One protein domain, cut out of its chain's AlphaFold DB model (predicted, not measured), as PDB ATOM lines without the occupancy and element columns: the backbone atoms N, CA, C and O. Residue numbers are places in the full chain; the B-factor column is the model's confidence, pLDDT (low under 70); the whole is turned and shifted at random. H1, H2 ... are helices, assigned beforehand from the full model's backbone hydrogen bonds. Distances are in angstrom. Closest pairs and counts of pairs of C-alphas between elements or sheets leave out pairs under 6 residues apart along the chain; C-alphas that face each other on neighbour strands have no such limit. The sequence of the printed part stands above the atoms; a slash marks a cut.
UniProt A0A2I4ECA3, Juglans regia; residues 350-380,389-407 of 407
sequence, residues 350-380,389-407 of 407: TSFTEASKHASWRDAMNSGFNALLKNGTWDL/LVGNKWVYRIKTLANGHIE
ATOM      1  N   THR A 350      81.425 140.511 141.547       79.38
ATOM      2  CA  THR A 350      81.448 139.123 141.069       79.38
ATOM      3  C   THR A 350      82.624 138.824 140.135       79.38
ATOM      4  O   THR A 350      82.946 137.659 139.876       79.38
ATOM      5  N   SER A 351      83.277 139.873 139.621       81.12
ATOM      6  CA  SER A 351      84.317 139.805 138.593       81.12
ATOM      7  C   SER A 351      85.376 140.902 138.758       81.12
ATOM      8  O   SER A 351      85.130 141.942 139.366       81.12
ATOM      9  N   PHE A 352      86.565 140.702 138.180       82.69
ATOM     10  CA  PHE A 352      87.639 141.709 138.192       82.69
ATOM     11  C   PHE A 352      87.272 142.995 137.433       82.69
ATOM     12  O   PHE A 352      87.634 144.086 137.861       82.69
ATOM     13  N   THR A 353      86.523 142.888 136.335       83.88
ATOM     14  CA  THR A 353      86.038 144.031 135.537       83.88
ATOM     15  C   THR A 353      84.931 144.834 136.226       83.88
ATOM     16  O   THR A 353      84.636 145.957 135.820       83.88
ATOM     17  N   GLU A 354      84.321 144.278 137.270       82.25
ATOM     18  CA  GLU A 354      83.422 144.975 138.189       82.25
ATOM     19  C   GLU A 354      84.232 145.604 139.334       82.25
ATOM     20  O   GLU A 354      84.189 146.818 139.520       82.25
ATOM     21  N   ALA A 355      85.069 144.810 140.013       84.31
ATOM     22  CA  ALA A 355      85.884 145.244 141.149       84.31
ATOM     23  C   ALA A 355      86.829 146.414 140.820       84.31
ATOM     24  O   ALA A 355      86.889 147.387 141.569       84.31
ATOM     25  N   SER A 356      87.535 146.360 139.685       86.00
ATOM     26  CA  SER A 356      88.561 147.347 139.309       86.00
ATOM     27  C   SER A 356      88.030 148.767 139.084       86.00
ATOM     28  O   SER A 356      88.813 149.719 139.079       86.00
ATOM     29  N   LYS A 357      86.709 148.947 138.956       85.44
ATOM     30  CA  LYS A 357      86.063 150.265 138.857       85.44
ATOM     31  C   LYS A 357      86.132 151.042 140.177       85.44
ATOM     32  O   LYS A 357      86.279 152.264 140.160       85.44
ATOM     33  N   HIS A 358      86.099 150.348 141.312       80.25
ATOM     34  CA  HIS A 358      86.072 150.944 142.649       80.25
ATOM     35  C   HIS A 358      87.489 151.119 143.216       80.25
ATOM     36  O   HIS A 358      88.328 150.234 143.061       80.25
ATOM     37  N   ALA A 359      87.756 152.238 143.900       84.00
ATOM     38  CA  ALA A 359      89.075 152.521 144.476       84.00
ATOM     39  C   ALA A 359      89.480 151.492 145.545       84.00
ATOM     40  O   ALA A 359      90.440 150.760 145.334       84.00
ATOM     41  N   SER A 360      88.672 151.326 146.595       82.62
ATOM     42  CA  SER A 360      88.940 150.388 147.698       82.62
ATOM     43  C   SER A 360      89.233 148.954 147.238       82.62
ATOM     44  O   SER A 360      90.156 148.319 147.742       82.62
ATOM     45  N   TRP A 361      88.510 148.447 146.232       87.31
ATOM     46  CA  TRP A 361      88.783 147.126 145.660       87.31
ATOM     47  C   TRP A 361      90.104 147.069 144.873       87.31
ATOM     48  O   TRP A 361      90.783 146.044 144.937       87.31
ATOM     49  N   ARG A 362      90.510 148.140 144.171       89.75
ATOM     50  CA  ARG A 362      91.861 148.236 143.578       89.75
ATOM     51  C   ARG A 362      92.937 148.248 144.655       89.75
ATOM     52  O   ARG A 362      93.906 147.505 144.529       89.75
ATOM     53  N   ASP A 363      92.753 149.035 145.707       86.38
ATOM     54  CA  ASP A 363      93.748 149.212 146.766       86.38
ATOM     55  C   ASP A 363      93.944 147.906 147.559       86.38
ATOM     56  O   ASP A 363      95.078 147.476 147.782       86.38
ATOM     57  N   ALA A 364      92.854 147.190 147.858       87.44
ATOM     58  CA  ALA A 364      92.888 145.856 148.460       87.44
ATOM     59  C   ALA A 364      93.556 144.801 147.552       87.44
ATOM     60  O   ALA A 364      94.397 144.030 148.023       87.44
ATOM     61  N   MET A 365      93.241 144.778 146.246       90.12
ATOM     62  CA  MET A 365      93.914 143.891 145.282       90.12
ATOM     63  C   MET A 365      95.416 144.183 145.187       90.12
ATOM     64  O   MET A 365      96.228 143.258 145.196       90.12
ATOM     65  N   ASN A 366      95.793 145.461 145.122       88.62
ATOM     66  CA  ASN A 366      97.182 145.892 145.006       88.62
ATOM     67  C   ASN A 366      97.970 145.575 146.290       88.62
ATOM     68  O   ASN A 366      99.086 145.072 146.221       88.62
ATOM     69  N   SER A 367      97.364 145.769 147.466       87.38
ATOM     70  CA  SER A 367      97.922 145.347 148.757       87.38
ATOM     71  C   SER A 367      98.183 143.833 148.800       87.38
ATOM     72  O   SER A 367      99.301 143.407 149.093       87.38
ATOM     73  N   GLY A 368      97.200 143.014 148.405       86.75
ATOM     74  CA  GLY A 368      97.354 141.556 148.331       86.75
ATOM     75  C   GLY A 368      98.434 141.102 147.340       86.75
ATOM     76  O   GLY A 368      99.225 140.212 147.649       86.75
ATOM     77  N   PHE A 369      98.519 141.744 146.172       85.06
ATOM     78  CA  PHE A 369      99.556 141.471 145.173       85.06
ATOM     79  C   PHE A 369     100.961 141.839 145.681       85.06
ATOM     80  O   PHE A 369     101.880 141.021 145.617       85.06
ATOM     81  N   ASN A 370     101.118 143.023 146.276       86.44
ATOM     82  CA  ASN A 370     102.388 143.477 146.846       86.44
ATOM     83  C   ASN A 370     102.834 142.623 148.046       86.44
ATOM     84  O   ASN A 370     104.033 142.410 148.226       86.44
ATOM     85  N   ALA A 371     101.901 142.074 148.831       86.31
ATOM     86  CA  ALA A 371     102.216 141.114 149.887       86.31
ATOM     87  C   ALA A 371     102.781 139.793 149.326       86.31
ATOM     88  O   ALA A 371     103.758 139.270 149.863       86.31
ATOM     89  N   LEU A 372     102.229 139.279 148.219       84.69
ATOM     90  CA  LEU A 372     102.746 138.073 147.555       84.69
ATOM     91  C   LEU A 372     104.156 138.282 146.983       84.69
ATOM     92  O   LEU A 372     104.997 137.392 147.144       84.69
ATOM     93  N   LEU A 373     104.417 139.456 146.387       83.25
ATOM     94  CA  LEU A 373     105.748 139.865 145.919       83.25
ATOM     95  C   LEU A 373     106.744 139.989 147.081       83.25
ATOM     96  O   LEU A 373     107.822 139.403 147.027       83.25
ATOM     97  N   LYS A 374     106.377 140.699 148.157       83.88
ATOM     98  CA  LYS A 374     107.232 140.890 149.343       83.88
ATOM     99  C   LYS A 374     107.620 139.567 150.007       83.88
ATOM    100  O   LYS A 374     108.731 139.444 150.514       83.88
ATOM    101  N   ASN A 375     106.718 138.589 149.997       88.12
ATOM    102  CA  ASN A 375     106.952 137.266 150.570       88.12
ATOM    103  C   ASN A 375     107.740 136.322 149.637       88.12
ATOM    104  O   ASN A 375     107.969 135.178 150.016       88.12
ATOM    105  N   GLY A 376     108.117 136.755 148.425       85.06
ATOM    106  CA  GLY A 376     108.829 135.915 147.452       85.06
ATOM    107  C   GLY A 376     108.037 134.676 147.020       85.06
ATOM    108  O   GLY A 376     108.624 133.641 146.728       85.06
ATOM    109  N   THR A 377     106.700 134.745 147.048       80.75
ATOM    110  CA  THR A 377     105.846 133.544 146.976       80.75
ATOM    111  C   THR A 377     105.906 132.844 145.614       80.75
ATOM    112  O   THR A 377     105.826 131.618 145.562       80.75
ATOM    113  N   TRP A 378     106.016 133.606 144.518       77.19
ATOM    114  CA  TRP A 378     106.003 133.110 143.136       77.19
ATOM    115  C   TRP A 378     107.017 133.861 142.261       77.19
ATOM    116  O   TRP A 378     107.017 135.092 142.250       77.19
ATOM    117  N   ASP A 379     107.775 133.127 141.444       76.25
ATOM    118  CA  ASP A 379     108.579 133.681 140.348       76.25
ATOM    119  C   ASP A 379     107.774 133.762 139.039       76.25
ATOM    120  O   ASP A 379     107.005 132.857 138.698       76.25
ATOM    121  N   LEU A 380     107.980 134.827 138.257       78.12
ATOM    122  CA  LEU A 380     107.331 134.999 136.954       78.12
ATOM    123  C   LEU A 380     108.097 134.250 135.851       78.12
ATOM    124  O   LEU A 380     109.057 134.766 135.278       78.12
ATOM    125  N   LEU A 389      98.088 126.424 131.291       76.31
ATOM    126  CA  LEU A 389      98.067 127.611 132.143       76.31
ATOM    127  C   LEU A 389      96.909 127.529 133.146       76.31
ATOM    128  O   LEU A 389      95.737 127.567 132.770       76.31
ATOM    129  N   VAL A 390      97.243 127.443 134.434       71.75
ATOM    130  CA  VAL A 390      96.265 127.523 135.525       71.75
ATOM    131  C   VAL A 390      95.952 128.996 135.783       71.75
ATOM    132  O   VAL A 390      96.804 129.753 136.241       71.75
ATOM    133  N   GLY A 391      94.728 129.418 135.463       70.06
ATOM    134  CA  GLY A 391      94.277 130.789 135.691       70.06
ATOM    135  C   GLY A 391      93.974 131.067 137.166       70.06
ATOM    136  O   GLY A 391      93.174 130.363 137.782       70.06
ATOM    137  N   ASN A 392      94.558 132.133 137.712       75.00
ATOM    138  CA  ASN A 392      94.223 132.634 139.046       75.00
ATOM    139  C   ASN A 392      92.885 133.393 139.037       75.00
ATOM    140  O   ASN A 392      92.574 134.117 138.089       75.00
ATOM    141  N   LYS A 393      92.104 133.271 140.118       78.12
ATOM    142  CA  LYS A 393      90.829 133.982 140.294       78.12
ATOM    143  C   LYS A 393      90.786 134.724 141.628       78.12
ATOM    144  O   LYS A 393      90.886 134.113 142.685       78.12
ATOM    145  N   TRP A 394      90.528 136.028 141.563       80.94
ATOM    146  CA  TRP A 394      90.187 136.840 142.730       80.94
ATOM    147  C   TRP A 394      88.809 136.461 143.289       80.94
ATOM    148  O   TRP A 394      87.844 136.283 142.538       80.94
ATOM    149  N   VAL A 395      88.719 136.371 144.615       80.44
ATOM    150  CA  VAL A 395      87.472 136.184 145.366       80.44
ATOM    151  C   VAL A 395      87.291 137.406 146.254       80.44
ATOM    152  O   VAL A 395      88.019 137.582 147.226       80.44
ATOM    153  N   TYR A 396      86.341 138.263 145.897       83.31
ATOM    154  CA  TYR A 396      86.060 139.493 146.628       83.31
ATOM    155  C   TYR A 396      85.142 139.190 147.806       83.31
ATOM    156  O   TYR A 396      84.119 138.526 147.636       83.31
ATOM    157  N   ARG A 397      85.525 139.660 148.995       78.69
ATOM    158  CA  ARG A 397      84.728 139.578 150.219       78.69
ATOM    159  C   ARG A 397      84.881 140.851 151.025       78.69
ATOM    160  O   ARG A 397      86.002 141.317 151.206       78.69
ATOM    161  N   ILE A 398      83.767 141.400 151.496       78.62
ATOM    162  CA  ILE A 398      83.790 142.510 152.446       78.62
ATOM    163  C   ILE A 398      84.150 141.918 153.803       78.62
ATOM    164  O   ILE A 398      83.440 141.057 154.324       78.62
ATOM    165  N   LYS A 399      85.261 142.373 154.379       72.25
ATOM    166  CA  LYS A 399      85.558 142.108 155.781       72.25
ATOM    167  C   LYS A 399      84.853 143.145 156.647       72.25
ATOM    168  O   LYS A 399      84.855 144.331 156.326       72.25
ATOM    169  N   THR A 400      84.281 142.694 157.755       66.62
ATOM    170  CA  THR A 400      83.732 143.561 158.798       66.62
ATOM    171  C   THR A 400      84.437 143.284 160.112       66.62
ATOM    172  O   THR A 400      84.517 142.131 160.541       66.62
ATOM    173  N   LEU A 401      84.892 144.343 160.768       63.44
ATOM    174  CA  LEU A 401      85.400 144.311 162.132       63.44
ATOM    175  C   LEU A 401      84.274 143.925 163.110       63.44
ATOM    176  O   LEU A 401      83.087 144.035 162.801       63.44
ATOM    177  N   ALA A 402      84.631 143.506 164.328       56.97
ATOM    178  CA  ALA A 402      83.665 143.043 165.337       56.97
ATOM    179  C   ALA A 402      82.634 144.109 165.779       56.97
ATOM    180  O   ALA A 402      81.603 143.768 166.354       56.97
ATOM    181  N   ASN A 403      82.889 145.389 165.488       50.19
ATOM    182  CA  ASN A 403      81.972 146.512 165.711       50.19
ATOM    183  C   ASN A 403      80.985 146.755 164.544       50.19
ATOM    184  O   ASN A 403      80.164 147.663 164.627       50.19
ATOM    185  N   GLY A 404      81.061 145.975 163.459       48.88
ATOM    186  CA  GLY A 404      80.204 146.096 162.275       48.88
ATOM    187  C   GLY A 404      80.695 147.066 161.193       48.88
ATOM    188  O   GLY A 404      80.065 147.139 160.139       48.88
ATOM    189  N   HIS A 405      81.807 147.779 161.401       57.09
ATOM    190  CA  HIS A 405      82.426 148.603 160.357       57.09
ATOM    191  C   HIS A 405      83.249 147.754 159.378       57.09
ATOM    192  O   HIS A 405      83.718 146.670 159.721       57.09
ATOM    193  N   ILE A 406      83.415 148.250 158.151       66.50
ATOM    194  CA  ILE A 406      84.203 147.604 157.092       66.50
ATOM    195  C   ILE A 406      85.699 147.898 157.299       66.50
ATOM    196  O   ILE A 406      86.045 149.006 157.712       66.50
ATOM    197  N   GLU A 407      86.542 146.890 157.046       55.91
ATOM    198  CA  GLU A 407      88.022 146.940 157.083       55.91
ATOM    199  C   GLU A 407      88.615 147.473 155.766       55.91
ATOM    200  O   GLU A 407      88.152 147.014 154.692       55.91
TER     201      GLU A 407
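What this domain is: This is residues 350 to 380 and 389 to 407 of the 407 residues of a protein of Juglans regia (UniProt A0A2I4ECA3). One straight helix, H2, is the main piece of this loose model; the short helical turn H1 sits by its first end, and its later part, residues 366 to 374, sticks out together with residues 375 to 380. A separate long stretch with no named element, residues 389 to 407, runs past the two helices, and its residues 400 to 405 stick out in a loop that folds back. The printed part has 50 residues with two named helices, H1 then H2, and no named strand; the class is all helix, though under half of the residues, 20 of 50, are in named elements. It is loose, with a radius of gyration of the C-alphas of 13.1 A, and elongated, spanning 39 by 25 by 18 A.

Where its parts are: Find C-alpha 359 at (89.075, 152.521, 144.476); from there H2, residues 359 to 374, runs 22.1 A to C-alpha 374 at (107.232, 140.890, 149.343). Step back along the chain to H1, residues 352 to 355, which begins with C-alpha 352 at (87.639, 141.709, 138.192).

How they stand to each other: Look from H2 to H1: they are close but not clearly touching, and their closest C-alphas, those of Ala 355 and Trp 361, are 5.7 A apart. A tight link of 3 residues joins them. In H2 every O i to N i+4 pair is within hydrogen-bond range; H1 is too short for such a pair.

The domain as a whole: The two C-alphas farthest apart, those of Leu 389 and Asn 403, are 41.8 A apart. Residues 381 to 388 are not printed; across this cut, C-alphas 380 and 389 are 12.8 A apart. Look in the B-factor column for a mean pLDDT of the printed part of 78.4, with residues 400 to 407 under 70.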